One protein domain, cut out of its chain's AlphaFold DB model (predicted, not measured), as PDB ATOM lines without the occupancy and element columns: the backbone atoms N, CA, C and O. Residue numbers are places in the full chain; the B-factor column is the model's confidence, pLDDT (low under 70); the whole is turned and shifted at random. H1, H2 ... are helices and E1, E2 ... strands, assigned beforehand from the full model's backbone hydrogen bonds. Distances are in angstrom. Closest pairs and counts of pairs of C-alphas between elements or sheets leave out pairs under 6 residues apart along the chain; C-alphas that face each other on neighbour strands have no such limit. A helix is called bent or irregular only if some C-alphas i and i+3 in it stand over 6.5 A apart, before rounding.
ATOM      1  N   SER A  42      71.096  25.000 -69.325       43.75
ATOM      2  CA  SER A  42      70.770  25.371 -67.937       43.75
ATOM      3  C   SER A  42      71.588  24.583 -66.949       43.75
ATOM      4  O   SER A  42      71.522  23.371 -67.051       43.75
ATOM      5  N   ASP A  43      72.328  25.264 -66.055       45.03
ATOM      6  CA  ASP A  43      72.631  24.853 -64.670       45.03
ATOM      7  C   ASP A  43      73.674  25.776 -63.991       45.03
ATOM      8  O   ASP A  43      74.364  26.575 -64.629       45.03
ATOM      9  N   TYR A  44      73.735  25.707 -62.657       37.78
ATOM     10  CA  TYR A  44      74.609  26.512 -61.784       37.78
ATOM     11  C   TYR A  44      75.892  25.773 -61.368       37.78
ATOM     12  O   TYR A  44      76.822  26.395 -60.858       37.78
ATOM     13  N   LEU A  45      75.969  24.464 -61.625       41.28
ATOM     14  CA  LEU A  45      77.154  23.649 -61.385       41.28
ATOM     15  C   LEU A  45      77.351  22.714 -62.578       41.28
ATOM     16  O   LEU A  45      76.806  21.618 -62.638       41.28
ATOM     17  N   TRP A  46      78.108  23.188 -63.559       52.66
ATOM     18  CA  TRP A  46      78.607  22.335 -64.629       52.66
ATOM     19  C   TRP A  46      80.046  22.049 -64.340       52.66
ATOM     20  O   TRP A  46      80.772  22.961 -63.938       52.66
ATOM     21  N   TYR A  47      80.488  20.858 -64.685       45.72
ATOM     22  CA  TYR A  47      81.889  20.698 -64.971       45.72
ATOM     23  C   TYR A  47      82.069  19.807 -66.189       45.72
ATOM     24  O   TYR A  47      81.462  18.747 -66.324       45.72
ATOM     25  N   MET A  48      82.892  20.289 -67.111       56.72
ATOM     26  CA  MET A  48      83.402  19.475 -68.194       56.72
ATOM     27  C   MET A  48      84.637  18.768 -67.667       56.72
ATOM     28  O   MET A  48      85.639  19.432 -67.378       56.72
ATOM     29  N   THR A  49      84.576  17.449 -67.550       58.28
ATOM     30  CA  THR A  49      85.773  16.656 -67.302       58.28
ATOM     31  C   THR A  49      86.371  16.227 -68.628       58.28
ATOM     32  O   THR A  49      85.668  15.827 -69.555       58.28
ATOM     33  N   ARG A  50      87.687  16.372 -68.756       63.50
ATOM     34  CA  ARG A  50      88.432  15.931 -69.931       63.50
ATOM     35  C   ARG A  50      89.479  14.926 -69.518       63.50
ATOM     36  O   ARG A  50      90.298  15.225 -68.648       63.50
ATOM     37  N   ILE A  51      89.484  13.794 -70.203       59.84
ATOM     38  CA  ILE A  51      90.553  12.806 -70.116       59.84
ATOM     39  C   ILE A  51      91.401  12.964 -71.364       59.84
ATOM     40  O   ILE A  51      90.888  12.941 -72.487       59.84
ATOM     41  N   LYS A  52      92.705  13.131 -71.165       54.69
ATOM     42  CA  LYS A  52      93.687  12.939 -72.229       54.69
ATOM     43  C   LYS A  52      94.261  11.548 -72.035       54.69
ATOM     44  O   LYS A  52      95.118  11.373 -71.175       54.69
ATOM     45  N   ASP A  53      93.785  10.577 -72.803       51.00
ATOM     46  CA  ASP A  53      94.429   9.267 -72.812       51.00
ATOM     47  C   ASP A  53      95.720   9.386 -73.629       51.00
ATOM     48  O   ASP A  53      95.688   9.665 -74.831       51.00
ATOM     49  N   SER A  54      96.864   9.288 -72.949       39.81
ATOM     50  CA  SER A  54      98.182   9.379 -73.576       39.81
ATOM     51  C   SER A  54      98.814   8.030 -73.895       39.81
ATOM     52  O   SER A  54      99.927   8.044 -74.400       39.81
ATOM     53  N   HIS A  55      98.134   6.905 -73.662       38.94
ATOM     54  CA  HIS A  55      98.653   5.586 -74.014       38.94
ATOM     55  C   HIS A  55      97.518   4.597 -74.284       38.94
ATOM     56  O   HIS A  55      97.012   3.930 -73.380       38.94
ATOM     57  N   VAL A  56      97.167   4.440 -75.557       36.06
ATOM     58  CA  VAL A  56      96.714   3.141 -76.068       36.06
ATOM     59  C   VAL A  56      97.935   2.523 -76.738       36.06
ATOM     60  O   VAL A  56      98.055   2.508 -77.960       36.06
ATOM     61  N   ASP A  57      98.903   2.111 -75.921       29.69
ATOM     62  CA  ASP A  57      99.991   1.282 -76.422       29.69
ATOM     63  C   ASP A  57      99.441  -0.123 -76.628       29.69
ATOM     64  O   ASP A  57      98.756  -0.684 -75.768       29.69
ATOM     65  N   PHE A 119      83.975 -11.442 -97.102       47.44
ATOM     66  CA  PHE A 119      84.715 -10.395 -97.795       47.44
ATOM     67  C   PHE A 119      84.216 -10.396 -99.244       47.44
ATOM     68  O   PHE A 119      84.824 -10.982-100.138       47.44
ATOM     69  N   ASP A 120      83.040  -9.820 -99.474       47.31
ATOM     70  CA  ASP A 120      82.484  -9.675-100.795       47.31
ATOM     71  C   ASP A 120      83.426  -8.734-101.554       47.31
ATOM     72  O   ASP A 120      84.080  -7.847-100.987       47.31
ATOM     73  N   GLY A 121      83.586  -8.968-102.855       50.62
ATOM     74  CA  GLY A 121      84.633  -8.295-103.627       50.62
ATOM     75  C   GLY A 121      84.543  -6.762-103.603       50.62
ATOM     76  O   GLY A 121      85.506  -6.095-103.968       50.62
ATOM     77  N   ARG A 122      83.419  -6.178-103.160       49.00
ATOM     78  CA  ARG A 122      83.228  -4.726-103.049       49.00
ATOM     79  C   ARG A 122      83.773  -4.163-101.740       49.00
ATOM     80  O   ARG A 122      84.435  -3.125-101.787       49.00
ATOM     81  N   ASN A 123      83.551  -4.833-100.611       47.41
ATOM     82  CA  ASN A 123      84.115  -4.417 -99.326       47.41
ATOM     83  C   ASN A 123      85.635  -4.609 -99.301       47.41
ATOM     84  O   ASN A 123      86.355  -3.689 -98.910       47.41
ATOM     85  N   PHE A 124      86.131  -5.728 -99.847       54.28
ATOM     86  CA  PHE A 124      87.569  -5.947-100.022       54.28
ATOM     87  C   PHE A 124      88.205  -4.862-100.894       54.28
ATOM     88  O   PHE A 124      89.216  -4.280-100.514       54.28
ATOM     89  N   LYS A 125      87.582  -4.531-102.033       56.94
ATOM     90  CA  LYS A 125      88.097  -3.512-102.951       56.94
ATOM     91  C   LYS A 125      88.141  -2.123-102.313       56.94
ATOM     92  O   LYS A 125      89.159  -1.452-102.422       56.94
ATOM     93  N   ARG A 126      87.091  -1.708-101.595       55.34
ATOM     94  CA  ARG A 126      87.057  -0.408-100.894       55.34
ATOM     95  C   ARG A 126      88.083  -0.318 -99.771       55.34
ATOM     96  O   ARG A 126      88.741   0.710 -99.623       55.34
ATOM     97  N   TRP A 127      88.214  -1.381 -98.981       67.06
ATOM     98  CA  TRP A 127      89.239  -1.467 -97.949       67.06
ATOM     99  C   TRP A 127      90.637  -1.409 -98.575       67.06
ATOM    100  O   TRP A 127      91.448  -0.572 -98.186       67.06
ATOM    101  N   GLN A 128      90.887  -2.217 -99.609       67.56
ATOM    102  CA  GLN A 128      92.158  -2.263-100.324       67.56
ATOM    103  C   GLN A 128      92.512  -0.891-100.910       67.56
ATOM    104  O   GLN A 128      93.613  -0.409-100.672       67.56
ATOM    105  N   GLU A 129      91.589  -0.219-101.603       68.69
ATOM    106  CA  GLU A 129      91.786   1.133-102.152       68.69
ATOM    107  C   GLU A 129      92.152   2.151-101.060       68.69
ATOM    108  O   GLU A 129      93.046   2.978-101.246       68.69
ATOM    109  N   ARG A 130      91.508   2.067 -99.890       66.75
ATOM    110  CA  ARG A 130      91.766   2.970 -98.762       66.75
ATOM    111  C   ARG A 130      93.123   2.717 -98.106       66.75
ATOM    112  O   ARG A 130      93.830   3.673 -97.796       66.75
ATOM    113  N   ILE A 131      93.497   1.453 -97.916       72.62
ATOM    114  CA  ILE A 131      94.804   1.064 -97.371       72.62
ATOM    115  C   ILE A 131      95.924   1.437 -98.334       72.62
ATOM    116  O   ILE A 131      96.890   2.076 -97.919       72.62
ATOM    117  N   PHE A 132      95.779   1.097 -99.617       72.94
ATOM    118  CA  PHE A 132      96.761   1.456-100.634       72.94
ATOM    119  C   PHE A 132      96.931   2.969-100.720       72.94
ATOM    120  O   PHE A 132      98.063   3.426-100.680       72.94
ATOM    121  N   SER A 133      95.847   3.751-100.711       73.56
ATOM    122  CA  SER A 133      95.938   5.216-100.710       73.56
ATOM    123  C   SER A 133      96.762   5.766 -99.538       73.56
ATOM    124  O   SER A 133      97.596   6.645 -99.741       73.56
ATOM    125  N   ILE A 134      96.584   5.240 -98.320       74.19
ATOM    126  CA  ILE A 134      97.357   5.679 -97.144       74.19
ATOM    127  C   ILE A 134      98.839   5.313 -97.294       74.19
ATOM    128  O   ILE A 134      99.716   6.118 -96.995       74.19
ATOM    129  N   LEU A 135      99.128   4.095 -97.746       79.38
ATOM    130  CA  LEU A 135     100.498   3.601 -97.880       79.38
ATOM    131  C   LEU A 135     101.254   4.254 -99.040       79.38
ATOM    132  O   LEU A 135     102.469   4.431 -98.948       79.38
ATOM    133  N   ASP A 136     100.542   4.641-100.093       78.75
ATOM    134  CA  ASP A 136     101.097   5.311-101.268       78.75
ATOM    135  C   ASP A 136     101.501   6.757-100.944       78.75
ATOM    136  O   ASP A 136     102.586   7.197-101.317       78.75
ATOM    137  N   VAL A 137     100.726   7.457-100.101       77.69
ATOM    138  CA  VAL A 137     101.118   8.766 -99.533       77.69
ATOM    139  C   VAL A 137     102.441   8.682 -98.761       77.69
ATOM    140  O   VAL A 137     103.207   9.644 -98.727       77.69
ATOM    141  N   HIS A 138     102.726   7.530 -98.154       77.62
ATOM    142  CA  HIS A 138     103.977   7.274 -97.445       77.62
ATOM    143  C   HIS A 138     105.070   6.643 -98.325       77.62
ATOM    144  O   HIS A 138     106.169   6.410 -97.827       77.62
ATOM    145  N   GLY A 139     104.800   6.372 -99.607       83.50
ATOM    146  CA  GLY A 139     105.755   5.771-100.544       83.50
ATOM    147  C   GLY A 139     106.170   4.338-100.194       83.50
ATOM    148  O   GLY A 139     107.227   3.887-100.623       83.50
ATOM    149  N   VAL A 140     105.375   3.624 -99.391       87.88
ATOM    150  CA  VAL A 140     105.707   2.272 -98.892       87.88
ATOM    151  C   VAL A 140     104.829   1.172 -99.483       87.88
ATOM    152  O   VAL A 140     105.060  -0.002 -99.201       87.88
ATOM    153  N   ALA A 141     103.841   1.525-100.314       83.25
ATOM    154  CA  ALA A 141     102.880   0.581-100.888       83.25
ATOM    155  C   ALA A 141     103.541  -0.565-101.681       83.25
ATOM    156  O   ALA A 141     103.012  -1.678-101.695       83.25
ATOM    157  N   PHE A 142     104.720  -0.327-102.268       84.31
ATOM    158  CA  PHE A 142     105.498  -1.334-102.998       84.31
ATOM    159  C   PHE A 142     105.792  -2.583-102.154       84.31
ATOM    160  O   PHE A 142     105.753  -3.694-102.666       84.31
ATOM    161  N   ALA A 143     105.977  -2.446-100.835       85.75
ATOM    162  CA  ALA A 143     106.277  -3.576 -99.954       85.75
ATOM    163  C   ALA A 143     105.103  -4.559 -99.760       85.75
ATOM    164  O   ALA A 143     105.298  -5.627 -99.179       85.75
ATOM    165  N   LEU A 144     103.891  -4.209-100.212       78.50
ATOM    166  CA  LEU A 144     102.738  -5.116-100.248       78.50
ATOM    167  C   LEU A 144     102.596  -5.872-101.569       78.50
ATOM    168  O   LEU A 144     101.924  -6.900-101.601       78.50
ATOM    169  N   ILE A 145     103.169  -5.334-102.645       81.56
ATOM    170  CA  ILE A 145     103.056  -5.882-104.000       81.56
ATOM    171  C   ILE A 145     104.301  -6.711-104.322       81.56
ATOM    172  O   ILE A 145     104.200  -7.806-104.872       81.56
ATOM    173  N   ASP A 146     105.465  -6.204-103.927       83.69
ATOM    174  CA  ASP A 146     106.754  -6.772-104.272       83.69
ATOM    175  C   ASP A 146     107.208  -7.783-103.217       83.69
ATOM    176  O   ASP A 146     107.196  -7.528-102.005       83.69
ATOM    177  N   SER A 147     107.675  -8.938-103.688       85.00
ATOM    178  CA  SER A 147     108.304  -9.952-102.846       85.00
ATOM    179  C   SER A 147     109.562  -9.414-102.161       85.00
ATOM    180  O   SER A 147     110.261  -8.555-102.699       85.00
ATOM    181  N   LYS A 148     109.881  -9.965-100.982       88.81
ATOM    182  CA  LYS A 148     111.104  -9.636-100.240       88.81
ATOM    183  C   LYS A 148     112.333  -9.768-101.162       88.81
ATOM    184  O   LYS A 148     112.534 -10.857-101.694       88.81
ATOM    185  N   PRO A 149     113.144  -8.712-101.336       88.06
ATOM    186  CA  PRO A 149     114.299  -8.759-102.220       88.06
ATOM    187  C   PRO A 149     115.464  -9.534-101.589       88.06
ATOM    188  O   PRO A 149     115.688  -9.453-100.379       88.06
ATOM    189  N   ASP A 150     116.227 -10.235-102.430       84.81
ATOM    190  CA  ASP A 150     117.463 -10.933-102.042       84.81
ATOM    191  C   ASP A 150     118.685  -9.996-102.018       84.81
ATOM    192  O   ASP A 150     119.675 -10.268-101.335       84.81
ATOM    193  N   ASP A 151     118.620  -8.865-102.733       86.69
ATOM    194  CA  ASP A 151     119.671  -7.845-102.719       86.69
ATOM    195  C   ASP A 151     119.683  -7.098-101.377       86.69
ATOM    196  O   ASP A 151     118.739  -6.390-101.011       86.69
ATOM    197  N   VAL A 152     120.810  -7.209-100.675       83.12
ATOM    198  CA  VAL A 152     121.082  -6.582 -99.376       83.12
ATOM    199  C   VAL A 152     120.855  -5.064 -99.399       83.12
ATOM    200  O   VAL A 152     120.421  -4.501 -98.396       83.12
ATOM    201  N   LYS A 153     121.085  -4.388-100.534       84.69
ATOM    202  CA  LYS A 153     120.868  -2.934-100.660       84.69
ATOM    203  C   LYS A 153     119.390  -2.548-100.686       84.69
ATOM    204  O   LYS A 153     119.039  -1.462-100.232       84.69
ATOM    205  N   MET A 154     118.536  -3.428-101.202       82.06
ATOM    206  CA  MET A 154     117.087  -3.217-101.292       82.06
ATOM    207  C   MET A 154     116.342  -3.797-100.082       82.06
ATOM    208  O   MET A 154     115.189  -3.445 -99.835       82.06
ATOM    209  N   LEU A 155     117.013  -4.645 -99.297       86.62
ATOM    210  CA  LEU A 155     116.448  -5.328 -98.140       86.62
ATOM    211  C   LEU A 155     116.059  -4.377 -97.000       86.62
ATOM    212  O   LEU A 155     114.953  -4.492 -96.479       86.62
ATOM    213  N   GLU A 156     116.920  -3.430 -96.622       86.25
ATOM    214  CA  GLU A 156     116.643  -2.479 -95.530       86.25
ATOM    215  C   GLU A 156     115.467  -1.526 -95.838       86.25
ATOM    216  O   GLU A 156     114.522  -1.457 -95.041       86.25
ATOM    217  N   PRO A 157     115.423  -0.855 -97.009       87.62
ATOM    218  CA  PRO A 157     114.265  -0.054 -97.410       87.62
ATOM    219  C   PRO A 157     112.967  -0.869 -97.459       87.62
ATOM    220  O   PRO A 157     111.933  -0.411 -96.970       87.62
ATOM    221  N   TRP A 158     113.021  -2.098 -97.988       90.62
ATOM    222  CA  TRP A 158     111.861  -2.989 -98.039       90.62
ATOM    223  C   TRP A 158     111.420  -3.432 -96.638       90.62
ATOM    224  O   TRP A 158     110.227  -3.450 -96.345       90.62
ATOM    225  N   MET A 159     112.350  -3.735 -95.726       85.94
ATOM    226  CA  MET A 159     112.035  -4.086 -94.337       85.94
ATOM    227  C   MET A 159     111.390  -2.922 -93.582       85.94
ATOM    228  O   MET A 159     110.415  -3.135 -92.853       85.94
ATOM    229  N   HIS A 160     111.886  -1.698 -93.777       87.62
ATOM    230  CA  HIS A 160     111.268  -0.496 -93.225       87.62
ATOM    231  C   HIS A 160     109.847  -0.305 -93.773       87.62
ATOM    232  O   HIS A 160     108.898  -0.199 -92.994       87.62
ATOM    233  N   ALA A 161     109.681  -0.354 -95.097       87.06
ATOM    234  CA  ALA A 161     108.389  -0.213 -95.762       87.06
ATOM    235  C   ALA A 161     107.388  -1.304 -95.340       87.06
ATOM    236  O   ALA A 161     106.245  -0.995 -95.009       87.06
ATOM    237  N   ASN A 162     107.817  -2.565 -95.237       83.81
ATOM    238  CA  ASN A 162     106.995  -3.685 -94.769       83.81
ATOM    239  C   ASN A 162     106.584  -3.520 -93.295       83.81
ATOM    240  O   ASN A 162     105.439  -3.784 -92.928       83.81
ATOM    241  N   LYS A 163     107.483  -3.026 -92.431       82.88
ATOM    242  CA  LYS A 163     107.151  -2.714 -91.032       82.88
ATOM    243  C   LYS A 163     106.094  -1.612 -90.943       82.88
ATOM    244  O   LYS A 163     105.147  -1.754 -90.168       82.88
ATOM    245  N   VAL A 164     106.232  -0.553 -91.742       82.25
ATOM    246  CA  VAL A 164     105.239   0.527 -91.834       82.25
ATOM    247  C   VAL A 164     103.910  -0.018 -92.357       82.25
ATOM    248  O   VAL A 164     102.887   0.198 -91.717       82.25
ATOM    249  N   CYS A 165     103.913  -0.810 -93.433       81.56
ATOM    250  CA  CYS A 165     102.707  -1.434 -93.981       81.56
ATOM    251  C   CYS A 165     101.988  -2.306 -92.950       81.56
ATOM    252  O   CYS A 165     100.787  -2.145 -92.743       81.56
ATOM    253  N   ARG A 166     102.715  -3.182 -92.243       75.38
ATOM    254  CA  ARG A 166     102.153  -4.018 -91.172       75.38
ATOM    255  C   ARG A 166     101.531  -3.182 -90.065       75.38
ATOM    256  O   ARG A 166     100.419  -3.478 -89.643       75.38
ATOM    257  N   HIS A 167     102.228  -2.148 -89.601       69.75
ATOM    258  CA  HIS A 167     101.719  -1.295 -88.532       69.75
ATOM    259  C   HIS A 167     100.458  -0.543 -88.972       69.75
ATOM    260  O   HIS A 167      99.455  -0.548 -88.263       69.75
ATOM    261  N   THR A 168     100.481   0.024 -90.177       73.56
ATOM    262  CA  THR A 168      99.354   0.755 -90.753       73.56
ATOM    263  C   THR A 168      98.152  -0.156 -90.965       73.56
ATOM    264  O   THR A 168      97.079   0.186 -90.474       73.56
ATOM    265  N   ILE A 169      98.318  -1.328 -91.591       71.25
ATOM    266  CA  ILE A 169      97.244  -2.313 -91.820       71.25
ATOM    267  C   ILE A 169      96.636  -2.782 -90.499       71.25
ATOM    268  O   ILE A 169      95.418  -2.779 -90.348       71.25
ATOM    269  N   ILE A 170      97.466  -3.141 -89.515       64.25
ATOM    270  CA  ILE A 170      96.980  -3.571 -88.198       64.25
ATOM    271  C   ILE A 170      96.223  -2.430 -87.515       64.25
ATOM    272  O   ILE A 170      95.152  -2.660 -86.967       64.25
ATOM    273  N   SER A 171      96.726  -1.194 -87.585       61.09
ATOM    274  CA  SER A 171      96.062  -0.038 -86.970       61.09
ATOM    275  C   SER A 171      94.730   0.320 -87.636       61.09
ATOM    276  O   SER A 171      93.803   0.749 -86.957       61.09
ATOM    277  N   THR A 172      94.607   0.125 -88.950       61.19
ATOM    278  CA  THR A 172      93.376   0.420 -89.699       61.19
ATOM    279  C   THR A 172      92.342  -0.681 -89.520       61.19
ATOM    280  O   THR A 172      91.200  -0.368 -89.201       61.19
ATOM    281  N   LEU A 173      92.743  -1.953 -89.615       56.81
ATOM    282  CA  LEU A 173      91.869  -3.089 -89.313       56.81
ATOM    283  C   LEU A 173      91.404  -3.065 -87.851       56.81
ATOM    284  O   LEU A 173      90.228  -3.270 -87.584       56.81
ATOM    285  N   SER A 174      92.281  -2.733 -86.900       53.22
ATOM    286  CA  SER A 174      91.928  -2.650 -85.477       53.22
ATOM    287  C   SER A 174      90.835  -1.615 -85.179       53.22
ATOM    288  O   SER A 174      90.082  -1.795 -84.232       53.22
ATOM    289  N   ASN A 175      90.719  -0.528 -85.941       49.50
ATOM    290  CA  ASN A 175      89.692   0.483 -85.664       49.50
ATOM    291  C   ASN A 175      88.333   0.157 -86.297       49.50
ATOM    292  O   ASN A 175      87.325   0.697 -85.851       49.50
ATOM    293  N   GLU A 176      88.303  -0.683 -87.337       47.66
ATOM    294  CA  GLU A 176      87.058  -1.137 -87.974       47.66
ATOM    295  C   GLU A 176      86.558  -2.481 -87.416       47.66
ATOM    296  O   GLU A 176      85.375  -2.771 -87.547       47.66
ATOM    297  N   LEU A 177      87.420  -3.276 -86.764       47.16
ATOM    298  CA  LEU A 177      87.064  -4.585 -86.189       47.16
ATOM    299  C   LEU A 177      86.788  -4.596 -84.676       47.16
ATOM    300  O   LEU A 177      86.331  -5.623 -84.175       47.16
ATOM    301  N   PHE A 178      87.074  -3.523 -83.931       55.62
ATOM    302  CA  PHE A 178      86.825  -3.491 -82.485       55.62
ATOM    303  C   PHE A 178      85.829  -2.395 -82.111       55.62
ATOM    304  O   PHE A 178      86.188  -1.221 -82.000       55.62
ATOM    305  N   ASP A 179      84.589  -2.806 -81.841       69.69
ATOM    306  CA  ASP A 179      83.602  -1.956 -81.187       69.69
ATOM    307  C   ASP A 179      84.069  -1.672 -79.754       69.69
ATOM    308  O   ASP A 179      84.197  -2.569 -78.910       69.69
ATOM    309  N   ALA A 180      84.382  -0.403 -79.501       82.94
ATOM    310  CA  ALA A 180      84.687   0.101 -78.176       82.94
ATOM    311  C   ALA A 180      83.463   0.834 -77.629       82.94
ATOM    312  O   ALA A 180      82.871   1.659 -78.315       82.94
ATOM    313  N   THR A 181      83.132   0.598 -76.370       90.69
ATOM    314  CA  THR A 181      82.040   1.253 -75.653       90.69
ATOM    315  C   THR A 181      82.623   2.089 -74.527       90.69
ATOM    316  O   THR A 181      83.403   1.597 -73.710       90.69
ATOM    317  N   LEU A 182      82.246   3.364 -74.467       94.25
ATOM    318  CA  LEU A 182      82.515   4.207 -73.311       94.25
ATOM    319  C   LEU A 182      81.443   3.953 -72.262       94.25
ATOM    320  O   LEU A 182      80.263   4.195 -72.513       94.25
ATOM    321  N   ARG A 183      81.880   3.505 -71.088       95.94
ATOM    322  CA  ARG A 183      81.038   3.240 -69.933       95.94
ATOM    323  C   ARG A 183      81.336   4.225 -68.812       95.94
ATOM    324  O   ARG A 183      82.467   4.307 -68.350       95.94
ATOM    325  N   VAL A 184      80.339   4.980 -68.366       95.50
ATOM    326  CA  VAL A 184      80.507   6.019 -67.341       95.50
ATOM    327  C   VAL A 184      79.469   5.837 -66.252       95.50
ATOM    328  O   VAL A 184      78.269   5.931 -66.508       95.50
ATOM    329  N   THR A 185      79.928   5.630 -65.022       93.75
ATOM    330  CA  THR A 185      79.049   5.687 -63.854       93.75
ATOM    331  C   THR A 185      78.798   7.147 -63.494       93.75
ATOM    332  O   THR A 185      79.735   7.909 -63.268       93.75
ATOM    333  N   ASN A 186      77.536   7.563 -63.435       90.50
ATOM    334  CA  ASN A 186      77.163   8.927 -63.071       90.50
ATOM    335  C   ASN A 186      76.131   8.910 -61.939       90.50
ATOM    336  O   ASN A 186      75.258   8.045 -61.881       90.50
ATOM    337  N   SER A 187      76.246   9.878 -61.036       87.69
ATOM    338  CA  SER A 187      75.265  10.173 -59.995       87.69
ATOM    339  C   SER A 187      74.706  11.567 -60.234       87.69
ATOM    340  O   SER A 187      75.457  12.497 -60.481       87.69
ATOM    341  N   GLY A 188      73.400  11.752 -60.173       79.69
ATOM    342  CA  GLY A 188      72.761  13.020 -60.508       79.69
ATOM    343  C   GLY A 188      72.215  13.028 -61.928       79.69
ATOM    344  O   GLY A 188      71.864  11.992 -62.470       79.69
ATOM    345  N   HIS A 189      72.035  14.213 -62.502       81.94
ATOM    346  CA  HIS A 189      70.852  14.405 -63.336       81.94
ATOM    347  C   HIS A 189      71.063  14.155 -64.823       81.94
ATOM    348  O   HIS A 189      70.232  13.478 -65.419       81.94
ATOM    349  N   VAL A 190      72.125  14.691 -65.429       89.62
ATOM    350  CA  VAL A 190      72.363  14.568 -66.875       89.62
ATOM    351  C   VAL A 190      73.850  14.391 -67.156       89.62
ATOM    352  O   VAL A 190      74.698  15.013 -66.515       89.62
ATOM    353  N   LEU A 191      74.158  13.569 -68.154       92.38
ATOM    354  CA  LEU A 191      75.488  13.372 -68.702       92.38
ATOM    355  C   LEU A 191      75.411  13.477 -70.224       92.38
ATOM    356  O   LEU A 191      74.640  12.753 -70.848       92.38
ATOM    357  N   HIS A 192      76.253  14.323 -70.812       92.69
ATOM    358  CA  HIS A 192      76.541  14.319 -72.248       92.69
ATOM    359  C   HIS A 192      77.990  13.913 -72.467       92.69
ATOM    360  O   HIS A 192      78.883  14.421 -71.785       92.69
ATOM    361  N   ALA A 193      78.240  13.050 -73.443       94.31
ATOM    362  CA  ALA A 193      79.585  12.594 -73.755       94.31
ATOM    363  C   ALA A 193      80.002  12.994 -75.172       94.31
ATOM    364  O   ALA A 193      79.223  12.954 -76.131       94.31
ATOM    365  N   TYR A 194      81.273  13.371 -75.291       93.50
ATOM    366  CA  TYR A 194      81.917  13.740 -76.541       93.50
ATOM    367  C   TYR A 194      83.265  13.032 -76.649       93.50
ATOM    368  O   TYR A 194      84.049  13.025 -75.697       93.50
ATOM    369  N   VAL A 195      83.573  12.504 -77.828       92.19
ATOM    370  CA  VAL A 195      84.867  11.893 -78.149       92.19
ATOM    371  C   VAL A 195      85.460  12.632 -79.338       92.19
ATOM    372  O   VAL A 195      84.811  12.796 -80.368       92.19
ATOM    373  N   ASN A 196      86.681  13.142 -79.177       89.62
ATOM    374  CA  ASN A 196      87.396  13.933 -80.183       89.62
ATOM    375  C   ASN A 196      86.573  15.120 -80.720       89.62
ATOM    376  O   ASN A 196      86.619  15.452 -81.901       89.62
ATOM    377  N   GLY A 197      85.794  15.755 -79.839       87.19
ATOM    378  CA  GLY A 197      84.928  16.889 -80.178       87.19
ATOM    379  C   GLY A 197      83.600  16.511 -80.841       87.19
ATOM    380  O   GLY A 197      82.773  17.395 -81.057       87.19
ATOM    381  N   LYS A 198      83.354  15.227 -81.121       90.19
ATOM    382  CA  LYS A 198      82.086  14.731 -81.664       90.19
ATOM    383  C   LYS A 198      81.185  14.223 -80.541       90.19
ATOM    384  O   LYS A 198      81.638  13.480 -79.676       90.19
ATOM    385  N   TYR A 199      79.915  14.612 -80.567       90.06
ATOM    386  CA  TYR A 199      78.894  14.105 -79.652       90.06
ATOM    387  C   TYR A 199      78.634  12.612 -79.897       90.06
ATOM    388  O   TYR A 199      78.498  12.204 -81.052       90.06
ATOM    389  N   ILE A 200      78.580  11.819 -78.824       92.50
ATOM    390  CA  ILE A 200      78.318  10.370 -78.906       92.50
ATOM    391  C   ILE A 200      76.988   9.961 -78.263       92.50
ATOM    392  O   ILE A 200      76.439   8.926 -78.624       92.50
ATOM    393  N   GLY A 201      76.456  10.762 -77.337       91.94
ATOM    394  CA  GLY A 201      75.218  10.436 -76.641       91.94
ATOM    395  C   GLY A 201      75.013  11.232 -75.358       91.94
ATOM    396  O   GLY A 201      75.917  11.915 -74.862       91.94
ATOM    397  N   SER A 202      73.806  11.104 -74.819       91.38
ATOM    398  CA  SER A 202      73.394  11.685 -73.548       91.38
ATOM    399  C   SER A 202      72.518  10.710 -72.790       91.38
ATOM    400  O   SER A 202      71.719  10.002 -73.399       91.38
ATOM    401  N   GLN A 203      72.582  10.762 -71.470       90.88
ATOM    402  CA  GLN A 203      71.641  10.066 -70.606       90.88
ATOM    403  C   GLN A 203      71.331  10.937 -69.400       90.88
ATOM    404  O   GLN A 203      72.153  11.752 -68.979       90.88
ATOM    405  N   TRP A 204      70.139  10.761 -68.852       88.69
ATOM    406  CA  TRP A 204      69.683  11.464 -67.669       88.69
ATOM    407  C   TRP A 204      69.003  10.499 -66.705       88.69
ATOM    408  O   TRP A 204      68.473   9.461 -67.107       88.69
ATOM    409  N   ALA A 205      69.033  10.856 -65.427       83.44
ATOM    410  CA  ALA A 205      68.389  10.095 -64.375       83.44
ATOM    411  C   ALA A 205      66.860  10.133 -64.504       83.44
ATOM    412  O   ALA A 205      66.260  11.109 -64.964       83.44
ATOM    413  N   ASN A 206      66.225   9.065 -64.028       75.06
ATOM    414  CA  ASN A 206      64.808   9.070 -63.700       75.06
ATOM    415  C   ASN A 206      64.621   9.535 -62.245       75.06
ATOM    416  O   ASN A 206      65.536   9.453 -61.428       75.06
ATOM    417  N   TYR A 207      63.428  10.026 -61.896       66.62
ATOM    418  CA  TYR A 207      63.148  10.519 -60.537       66.62
ATOM    419  C   TYR A 207      63.389   9.471 -59.437       66.62
ATOM    420  O   TYR A 207      63.675   9.830 -58.299       66.62
ATOM    421  N   SER A 208      63.280   8.181 -59.768       66.19
ATOM    422  CA  SER A 208      63.442   7.061 -58.838       66.19
ATOM    423  C   SER A 208      64.896   6.685 -58.547       66.19
ATOM    424  O   SER A 208      65.168   6.134 -57.484       66.19
ATOM    425  N   SER A 209      65.828   6.937 -59.473       74.62
ATOM    426  CA  SER A 209      67.246   6.627 -59.291       74.62
ATOM    427  C   SER A 209      68.120   7.682 -59.947       74.62
ATOM    428  O   SER A 209      68.169   7.819 -61.166       74.62
ATOM    429  N   GLN A 210      68.896   8.377 -59.122       79.44
ATOM    430  CA  GLN A 210      69.871   9.346 -59.609       79.44
ATOM    431  C   GLN A 210      71.183   8.710 -60.073       79.44
ATOM    432  O   GLN A 210      71.998   9.386 -60.690       79.44
ATOM    433  N   LYS A 211      71.413   7.427 -59.781       88.38
ATOM    434  CA  LYS A 211      72.597   6.706 -60.250       88.38
ATOM    435  C   LYS A 211      72.249   5.903 -61.490       88.38
ATOM    436  O   LYS A 211      71.281   5.140 -61.480       88.38
ATOM    437  N   TYR A 212      73.054   6.060 -62.530       90.62
ATOM    438  CA  TYR A 212      72.924   5.311 -63.773       90.62
ATOM    439  C   TYR A 212      74.289   5.085 -64.424       90.62
ATOM    440  O   TYR A 212      75.283   5.736 -64.089       90.62
ATOM    441  N   VAL A 213      74.319   4.140 -65.361       93.56
ATOM    442  CA  VAL A 213      75.493   3.826 -66.171       93.56
ATOM    443  C   VAL A 213      75.199   4.234 -67.608       93.56
ATOM    444  O   VAL A 213      74.263   3.723 -68.220       93.56
ATOM    445  N   PHE A 214      76.006   5.159 -68.112       94.50
ATOM    446  CA  PHE A 214      76.032   5.561 -69.512       94.50
ATOM    447  C   PHE A 214      76.913   4.607 -70.293       94.50
ATOM    448  O   PHE A 214      78.076   4.444 -69.939       94.50
ATOM    449  N   GLU A 215      76.373   4.004 -71.349       94.75
ATOM    450  CA  GLU A 215      77.098   3.124 -72.263       94.75
ATOM    451  C   GLU A 215      76.783   3.528 -73.702       94.75
ATOM    452  O   GLU A 215      75.628   3.504 -74.118       94.75
ATOM    453  N   HIS A 216      77.806   3.913 -74.462       93.19
ATOM    454  CA  HIS A 216      77.680   4.201 -75.890       93.19
ATOM    455  C   HIS A 216      78.932   3.769 -76.643       93.19
ATOM    456  O   HIS A 216      80.049   3.936 -76.149       93.19
ATOM    457  N   GLU A 217      78.741   3.268 -77.859       89.31
ATOM    458  CA  GLU A 217      79.834   2.973 -78.783       89.31
ATOM    459  C   GLU A 217      80.632   4.238 -79.118       89.31
ATOM    460  O   GLU A 217      80.089   5.332 -79.315       89.31
ATOM    461  N   VAL A 218      81.950   4.089 -79.197       87.62
ATOM    462  CA  VAL A 218      82.894   5.166 -79.461       87.62
ATOM    463  C   VAL A 218      83.852   4.794 -80.575       87.62
ATOM    464  O   VAL A 218      84.402   3.701 -80.631       87.62
ATOM    465  N   LYS A 219      84.104   5.770 -81.447       81.88
ATOM    466  CA  LYS A 219      85.139   5.671 -82.476       81.88
ATOM    467  C   LYS A 219      86.397   6.348 -81.964       81.88
ATOM    468  O   LYS A 219      86.408   7.566 -81.761       81.88
ATOM    469  N   LEU A 220      87.434   5.551 -81.739       79.88
ATOM    470  CA  LEU A 220      88.736   6.020 -81.289       79.88
ATOM    471  C   LEU A 220      89.674   6.157 -82.489       79.88
ATOM    472  O   LEU A 220      89.659   5.344 -83.409       79.88
ATOM    473  N   ASN A 221      90.491   7.204 -82.475       77.50
ATOM    474  CA  ASN A 221      91.574   7.385 -83.431       77.50
ATOM    475  C   ASN A 221      92.843   6.703 -82.898       77.50
ATOM    476  O   ASN A 221      93.026   6.653 -81.678       77.50
ATOM    477  N   PRO A 222      93.768   6.253 -83.761       69.25
ATOM    478  CA  PRO A 222      95.096   5.852 -83.317       69.25
ATOM    479  C   PRO A 222      95.762   6.949 -82.474       69.25
ATOM    480  O   PRO A 222      95.758   8.128 -82.837       69.25
ATOM    481  N   GLY A 223      96.354   6.557 -81.347       72.56
ATOM    482  CA  GLY A 223      97.033   7.474 -80.437       72.56
ATOM    483  C   GLY A 223      96.087   8.210 -79.485       72.56
ATOM    484  O   GLY A 223      95.231   7.610 -78.833       72.56
ATOM    485  N   LYS A 224      96.305   9.520 -79.319       76.88
ATOM    486  CA  LYS A 224      95.650  10.308 -78.265       76.88
ATOM    487  C   LYS A 224      94.202  10.612 -78.622       76.88
ATOM    488  O   LYS A 224      93.935  11.292 -79.611       76.88
ATOM    489  N   ASN A 225      93.293  10.200 -77.746       83.81
ATOM    490  CA  ASN A 225      91.873  10.519 -77.835       83.81
ATOM    491  C   ASN A 225      91.473  11.469 -76.707       83.81
ATOM    492  O   ASN A 225      91.941  11.347 -75.572       83.81
ATOM    493  N   LEU A 226      90.602  12.423 -77.028       89.31
ATOM    494  CA  LEU A 226      90.045  13.363 -76.064       89.31
ATOM    495  C   LEU A 226      88.606  12.972 -75.744       89.31
ATOM    496  O   LEU A 226      87.718  13.162 -76.574       89.31
ATOM    497  N   ILE A 227      88.370  12.503 -74.524       94.19
ATOM    498  CA  ILE A 227      87.019  12.251 -74.009       94.19
ATOM    499  C   ILE A 227      86.616  13.459 -73.171       94.19
ATOM    500  O   ILE A 227      87.356  13.864 -72.274       94.19
ATOM    501  N   SER A 228      85.474  14.064 -73.491       94.69
ATOM    502  CA  SER A 228      84.891  15.177 -72.740       94.69
ATOM    503  C   SER A 228      83.510  14.783 -72.231       94.69
ATOM    504  O   SER A 228      82.638  14.434 -73.025       94.69
ATOM    505  N   LEU A 229      83.319  14.845 -70.916       94.31
ATOM    506  CA  LEU A 229      82.061  14.528 -70.251       94.31
ATOM    507  C   LEU A 229      81.489  15.804 -69.642       94.31
ATOM    508  O   LEU A 229      82.139  16.452 -68.822       94.31
ATOM    509  N   LEU A 230      80.277  16.162 -70.050       92.56
ATOM    510  CA  LEU A 230      79.524  17.273 -69.491       92.56
ATOM    511  C   LEU A 230      78.486  16.715 -68.524       92.56
ATOM    512  O   LEU A 230      77.471  16.174 -68.956       92.56
ATOM    513  N   SER A 231      78.752  16.861 -67.228       90.31
ATOM    514  CA  SER A 231      77.785  16.549 -66.175       90.31
ATOM    515  C   SER A 231      76.978  17.801 -65.830       90.31
ATOM    516  O   SER A 231      77.560  18.879 -65.653       90.31
ATOM    517  N   ALA A 232      75.653  17.662 -65.762       88.31
ATOM    518  CA  ALA A 232      74.726  18.739 -65.425       88.31
ATOM    519  C   ALA A 232      73.830  18.352 -64.240       88.31
ATOM    520  O   ALA A 232      73.379  17.206 -64.115       88.31
ATOM    521  N   ALA A 233      73.576  19.321 -63.362       86.19
ATOM    522  CA  ALA A 233      72.828  19.140 -62.128       86.19
ATOM    523  C   ALA A 233      71.491  19.892 -62.167       86.19
ATOM    524  O   ALA A 233      71.432  21.104 -61.955       86.19
ATOM    525  N   VAL A 234      70.389  19.153 -62.313       86.75
ATOM    526  CA  VAL A 234      69.026  19.696 -62.350       86.75
ATOM    527  C   VAL A 234      68.474  19.885 -60.930       86.75
ATOM    528  O   VAL A 234      67.449  19.345 -60.539       86.75
ATOM    529  N   GLY A 235      69.148  20.742 -60.162       82.75
ATOM    530  CA  GLY A 235      68.873  20.961 -58.742       82.75
ATOM    531  C   GLY A 235      69.758  20.081 -57.865       82.75
ATOM    532  O   GLY A 235      70.529  19.267 -58.366       82.75
ATOM    533  N   LEU A 236      69.679  20.287 -56.555       84.06
ATOM    534  CA  LEU A 236      70.352  19.463 -55.555       84.06
ATOM    535  C   LEU A 236      69.296  18.845 -54.645       84.06
ATOM    536  O   LEU A 236      68.181  19.364 -54.548       84.06
ATOM    537  N   HIS A 237      69.654  17.750 -53.981       83.12
ATOM    538  CA  HIS A 237      68.788  17.161 -52.970       83.12
ATOM    539  C   HIS A 237      68.458  18.193 -51.890       83.12
ATOM    540  O   HIS A 237      69.329  18.930 -51.434       83.12
ATOM    541  N   ASN A 238      67.190  18.238 -51.499       86.25
ATOM    542  CA  ASN A 238      66.649  19.248 -50.593       86.25
ATOM    543  C   ASN A 238      65.814  18.651 -49.447       86.25
ATOM    544  O   ASN A 238      65.174  19.399 -48.712       86.25
ATOM    545  N   TYR A 239      65.768  17.323 -49.318       86.94
ATOM    546  CA  TYR A 239      64.993  16.627 -48.294       86.94
ATOM    547  C   TYR A 239      65.569  15.231 -48.004       86.94
ATOM    548  O   TYR A 239      66.116  14.592 -48.902       86.94
ATOM    549  N   GLY A 240      65.393  14.750 -46.768       89.06
ATOM    550  CA  GLY A 240      65.822  13.425 -46.296       89.06
ATOM    551  C   GLY A 240      67.043  13.459 -45.359       89.06
ATOM    552  O   GLY A 240      67.759  14.453 -45.310       89.06
ATOM    553  N   PRO A 241      67.308  12.409 -44.569       91.81
ATOM    554  CA  PRO A 241      68.512  12.360 -43.738       91.81
ATOM    555  C   PRO A 241      69.786  12.458 -44.591       91.81
ATOM    556  O   PRO A 241      69.897  11.756 -45.593       91.81
ATOM    557  N   MET A 242      70.743  13.299 -44.180       91.56
ATOM    558  CA  MET A 242      72.063  13.445 -44.823       91.56
ATOM    559  C   MET A 242      72.010  13.805 -46.322       91.56
ATOM    560  O   MET A 242      72.899  13.429 -47.087       91.56
ATOM    561  N   PHE A 243      70.967  14.521 -46.768       86.62
ATOM    562  CA  PHE A 243      70.799  14.885 -48.183       86.62
ATOM    563  C   PHE A 243      71.963  15.731 -48.735       86.62
ATOM    564  O   PHE A 243      72.207  15.743 -49.941       86.62
ATOM    565  N   ASP A 244      72.685  16.425 -47.856       85.69
ATOM    566  CA  ASP A 244      73.872  17.235 -48.127       85.69
ATOM    567  C   ASP A 244      75.110  16.400 -48.492       85.69
ATOM    568  O   ASP A 244      76.006  16.899 -49.173       85.69
ATOM    569  N   LEU A 245      75.142  15.117 -48.111       88.94
ATOM    570  CA  LEU A 245      76.233  14.191 -48.435       88.94
ATOM    571  C   LEU A 245      76.062  13.515 -49.806       88.94
ATOM    572  O   LEU A 245      76.940  12.766 -50.246       88.94
ATOM    573  N   ASN A 246      74.948  13.759 -50.505       84.00
ATOM    574  CA  ASN A 246      74.683  13.116 -51.786       84.00
ATOM    575  C   ASN A 246      75.607  13.641 -52.889       84.00
ATOM    576  O   ASN A 246      75.592  14.813 -53.265       84.00
ATOM    577  N   VAL A 247      76.367  12.722 -53.480       85.56
ATOM    578  CA  VAL A 247      77.281  13.021 -54.582       85.56
ATOM    579  C   VAL A 247      76.527  13.244 -55.896       85.56
ATOM    580  O   VAL A 247      75.653  12.463 -56.276       85.56
ATOM    581  N   THR A 248      76.894  14.302 -56.616       87.25
ATOM    582  CA  THR A 248      76.389  14.626 -57.958       87.25
ATOM    583  C   THR A 248      77.575  14.788 -58.895       87.25
ATOM    584  O   THR A 248      78.492  15.562 -58.618       87.25
ATOM    585  N   GLY A 249      77.579  14.047 -59.994       87.81
ATOM    586  CA  GLY A 249      78.684  14.013 -60.911       87.81
ATOM    587  C   GLY A 249      79.007  12.691 -61.584       87.81
ATOM    588  O   GLY A 249      78.437  11.646 -61.278       87.81
ATOM    589  N   VAL A 250      80.038  12.761 -62.426       91.25
ATOM    590  CA  VAL A 250      80.748  11.589 -62.940       91.25
ATOM    591  C   VAL A 250      81.480  10.923 -61.778       91.25
ATOM    592  O   VAL A 250      82.282  11.560 -61.096       91.25
ATOM    593  N   LEU A 251      81.199   9.643 -61.563       88.62
ATOM    594  CA  LEU A 251      81.812   8.821 -60.529       88.62
ATOM    595  C   LEU A 251      82.710   7.754 -61.158       88.62
ATOM    596  O   LEU A 251      82.585   7.412 -62.333       88.62
ATOM    597  N   SER A 252      83.602   7.196 -60.343       87.06
ATOM    598  CA  SER A 252      84.271   5.944 -60.688       87.06
ATOM    599  C   SER A 252      83.269   4.776 -60.601       87.06
ATOM    600  O   SER A 252      82.456   4.762 -59.667       87.06
ATOM    601  N   PRO A 253      83.311   3.800 -61.528       93.19
ATOM    602  CA  PRO A 253      84.268   3.688 -62.631       93.19
ATOM    603  C   PRO A 253      83.871   4.452 -63.912       93.19
ATOM    604  O   PRO A 253      82.688   4.576 -64.254       93.19
ATOM    605  N   VAL A 254      84.895   4.905 -64.645       94.50
ATOM    606  CA  VAL A 254      84.833   5.386 -66.035       94.50
ATOM    607  C   VAL A 254      85.707   4.474 -66.886       94.50
ATOM    608  O   VAL A 254      86.916   4.450 -66.704       94.50
ATOM    609  N   GLU A 255      85.133   3.733 -67.826       94.06
ATOM    610  CA  GLU A 255      85.810   2.630 -68.510       94.06
ATOM    611  C   GLU A 255      85.656   2.699 -70.031       94.06
ATOM    612  O   GLU A 255      84.617   3.093 -70.558       94.06
ATOM    613  N   LEU A 256      86.681   2.235 -70.743       91.06
ATOM    614  CA  LEU A 256      86.563   1.803 -72.131       91.06
ATOM    615  C   LEU A 256      86.456   0.286 -72.164       91.06
ATOM    616  O   LEU A 256      87.304  -0.432 -71.635       91.06
ATOM    617  N   VAL A 257      85.402  -0.193 -72.801       89.19
ATOM    618  CA  VAL A 257      85.087  -1.603 -72.947       89.19
ATOM    619  C   VAL A 257      85.296  -1.982 -74.401       89.19
ATOM    620  O   VAL A 257      84.625  -1.435 -75.259       89.19
ATOM    621  N   ALA A 258      86.185  -2.927 -74.682       81.81
ATOM    622  CA  ALA A 258      86.336  -3.506 -76.011       81.81
ATOM    623  C   ALA A 258      85.968  -4.990 -75.976       81.81
ATOM    624  O   ALA A 258      86.363  -5.726 -75.062       81.81
ATOM    625  N   HIS A 259      85.219  -5.436 -76.979       69.12
ATOM    626  CA  HIS A 259      84.888  -6.845 -77.153       69.12
ATOM    627  C   HIS A 259      85.917  -7.509 -78.071       69.12
ATOM    628  O   HIS A 259      86.229  -7.001 -79.143       69.12
ATOM    629  N   LYS A 260      86.466  -8.650 -77.642       62.94
ATOM    630  CA  LYS A 260      87.354  -9.496 -78.451       62.94
ATOM    631  C   LYS A 260      86.842 -10.935 -78.401       62.94
ATOM    632  O   LYS A 260      86.215 -11.340 -77.424       62.94
ATOM    633  N   GLU A 261      87.126 -11.738 -79.424       47.75
ATOM    634  CA  GLU A 261      86.903 -13.184 -79.331       47.75
ATOM    635  C   GLU A 261      87.599 -13.764 -78.089       47.75
ATOM    636  O   GLU A 261      88.808 -13.608 -77.895       47.75
ATOM    637  N   GLY A 262      86.807 -14.405 -77.227       58.81
ATOM    638  CA  GLY A 262      87.257 -14.988 -75.964       58.81
ATOM    639  C   GLY A 262      87.096 -14.102 -74.721       58.81
ATOM    640  O   GLY A 262      87.403 -14.579 -73.631       58.81
ATOM    641  N   GLY A 263      86.600 -12.858 -74.827       65.56
ATOM    642  CA  GLY A 263      86.258 -12.072 -73.635       65.56
ATOM    643  C   GLY A 263      86.105 -10.558 -73.813       65.56
ATOM    644  O   GLY A 263      86.145 -10.001 -74.907       65.56
ATOM    645  N   LYS A 264      85.923  -9.880 -72.678       78.00
ATOM    646  CA  LYS A 264      85.793  -8.424 -72.568       78.00
ATOM    647  C   LYS A 264      87.113  -7.839 -72.074       78.00
ATOM    648  O   LYS A 264      87.593  -8.238 -71.016       78.00
ATOM    649  N   VAL A 265      87.677  -6.879 -72.801       81.75
ATOM    650  CA  VAL A 265      88.807  -6.075 -72.323       81.75
ATOM    651  C   VAL A 265      88.247  -4.781 -71.753       81.75
ATOM    652  O   VAL A 265      87.519  -4.062 -72.433       81.75
ATOM    653  N   VAL A 266      88.562  -4.493 -70.493       88.38
ATOM    654  CA  VAL A 266      88.115  -3.277 -69.808       88.38
ATOM    655  C   VAL A 266      89.337  -2.460 -69.430       88.38
ATOM    656  O   VAL A 266      90.208  -2.938 -68.706       88.38
ATOM    657  N   LYS A 267      89.402  -1.227 -69.925       87.62
ATOM    658  CA  LYS A 267      90.391  -0.235 -69.516       87.62
ATOM    659  C   LYS A 267      89.709   0.785 -68.616       87.62
ATOM    660  O   LYS A 267      88.923   1.599 -69.095       87.62
ATOM    661  N   ASP A 268      90.029   0.749 -67.328       90.88
ATOM    662  CA  ASP A 268      89.567   1.752 -66.372       90.88
ATOM    663  C   ASP A 268      90.360   3.061 -66.544       90.88
ATOM    664  O   ASP A 268      91.595   3.094 -66.508       90.88
ATOM    665  N   LEU A 269      89.634   4.150 -66.774       91.94
ATOM    666  CA  LEU A 269      90.142   5.506 -66.947       91.94
ATOM    667  C   LEU A 269      90.026   6.346 -65.668       91.94
ATOM    668  O   LEU A 269      90.483   7.489 -65.647       91.94
ATOM    669  N   SER A 270      89.445   5.810 -64.594       88.62
ATOM    670  CA  SER A 270      89.149   6.559 -63.366       88.62
ATOM    671  C   SER A 270      90.399   7.169 -62.732       88.62
ATOM    672  O   SER A 270      90.369   8.319 -62.299       88.62
ATOM    673  N   SER A 271      91.518   6.440 -62.762       87.50
ATOM    674  CA  SER A 271      92.812   6.867 -62.205       87.50
ATOM    675  C   SER A 271      93.667   7.707 -63.167       87.50
ATOM    676  O   SER A 271      94.817   8.020 -62.858       87.50
ATOM    677  N   GLN A 272      93.152   8.057 -64.352       87.81
ATOM    678  CA  GLN A 272      93.870   8.893 -65.319       87.81
ATOM    679  C   GLN A 272      93.888  10.370 -64.901       87.81
ATOM    680  O   GLN A 272      93.181  10.803 -63.992       87.81
ATOM    681  N   LYS A 273      94.701  11.186 -65.583       88.81
ATOM    682  CA  LYS A 273      94.706  12.637 -65.357       88.81
ATOM    683  C   LYS A 273      93.444  13.276 -65.934       88.81
ATOM    684  O   LYS A 273      93.236  13.284 -67.148       88.81
ATOM    685  N   TRP A 274      92.670  13.900 -65.054       88.62
ATOM    686  CA  TRP A 274      91.460  14.638 -65.393       88.62
ATOM    687  C   TRP A 274      91.702  16.146 -65.396       88.62
ATOM    688  O   TRP A 274      92.386  16.689 -64.531       88.62
ATOM    689  N   SER A 275      91.122  16.838 -66.372       89.88
ATOM    690  CA  SER A 275      91.012  18.301 -66.376       89.88
ATOM    691  C   SER A 275      89.560  18.706 -66.166       89.88
ATOM    692  O   SER A 275      88.682  18.115 -66.787       89.88
ATOM    693  N   TYR A 276      89.317  19.732 -65.355       87.44
ATOM    694  CA  TYR A 276      87.976  20.206 -65.018       87.44
ATOM    695  C   TYR A 276      87.772  21.632 -65.519       87.44
ATOM    696  O   TYR A 276      88.664  22.474 -65.410       87.44
ATOM    697  N   LYS A 277      86.582  21.915 -66.047       86.50
ATOM    698  CA  LYS A 277      86.151  23.272 -66.385       86.50
ATOM    699  C   LYS A 277      84.754  23.512 -65.855       86.50
ATOM    700  O   LYS A 277      83.827  22.858 -66.321       86.50
ATOM    701  N   VAL A 278      84.619  24.469 -64.945       85.06
ATOM    702  CA  VAL A 278      83.321  24.847 -64.387       85.06
ATOM    703  C   VAL A 278      82.568  25.767 -65.348       85.06
ATOM    704  O   VAL A 278      83.138  26.723 -65.873       85.06
ATOM    705  N   GLY A 279      81.281  25.491 -65.548       83.50
ATOM    706  CA  GLY A 279      80.380  26.337 -66.335       83.50
ATOM    707  C   GLY A 279      80.541  26.249 -67.858       83.50
ATOM    708  O   GLY A 279      81.425  25.579 -68.401       83.50
ATOM    709  N   LEU A 280      79.654  26.961 -68.558       84.00
ATOM    710  CA  LEU A 280      79.654  27.098 -70.016       84.00
ATOM    711  C   LEU A 280      80.231  28.454 -70.434       84.00
ATOM    712  O   LEU A 280      79.960  29.478 -69.804       84.00
TER     713      LEU A 280
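Overview. This is residues 42 to 57 and 119 to 280 of the 385 residues of the protein "Beta-galactosidase 7-like protein" of Theobroma cacao (UniProt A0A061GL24). A sandwich of two twisted sheets, E4 E3 E6 E1 E9 face to face with E5 E2 E7 E8, has a long helical arm, H3, running out from one end, with H1 and H2 packed on the arm away from the sheets. At the other end of the sandwich the loop of residues 238 to 243 sticks out. The printed part has 178 residues, with three named helices and nine named strands in the order E1 H1 H2 H3 E2 E3 E4 E5 E6 E7 E8 E9, of the mixed class, and both sheets are antiparallel in the orders just given. The whole is loose, with a radius of gyration of the C-alphas of 22.7 A and spans of 80 by 34 by 31 A.

Along the chain. E1, residues 46 to 53, begins at C-alpha 46 (78.607, 22.335, -64.629). After the cut come H1, residues 121 to 137, 24.1 A long; H2, residues 142 to 145; and H3, residues 152 to 177, 36.5 A long, which begins at C-alpha 152 (121.082, -6.582, -99.376). H3 is irregular, but only just: C-alphas 153 and 156 are 6.7 A apart. Then follow E2, residues 180 to 187; E3, 190 to 195; E4, 198 to 204; E5, 211 to 218; E6, 225 to 232; E7, 249 to 260, 30.6 A long; E8, 263 to 268; and E9, 274 to 278, which ends at C-alpha 278 (83.321, 24.847, -64.387). E7 bends by 60 degrees at residue 252.

Arrangement. The sheets' facing parts are 9.9 A centre to centre, their strands at 36 degrees. E1 and E9 are antiparallel, with N 48 and O 277 within hydrogen-bond range at 2.8 A. The hairpin E3 and E4 has N 191 and O 203 at 2.8 A. In the other sheet, E2 and E7 have N 183 and O 255 at 2.8 A, and the hairpin E7 and E8 has N 256 and O 267 at 2.9 A. H3 is on neither sheet. H1 touches H3 with residues 131 to 135 alone, at a steep tilt of 51 degrees, opposite ways; the closest C-alphas are those of Leu 135 and Cys 165, 6.7 A. H2 touches H3, closest at the C-alphas of Ala 143 and Asn 162, 5.2 A. Every O i to N i+4 pair is within hydrogen-bond range in H1, 20 of 22 are in H3, and H2 is too short for one.

Size, cuts and confidence. The C-alphas of Asp 151 and Tyr 239 are the two farthest apart, 80.9 A. Residues 58 to 118 are not printed, and C-alphas 57 and 119 are 28.7 A apart across that cut. The link E6 to E7, 16 residues, is long. The mean pLDDT of the printed part is 78.0; 47 residues are under 70, among them 42 to 57 and 119 to 130.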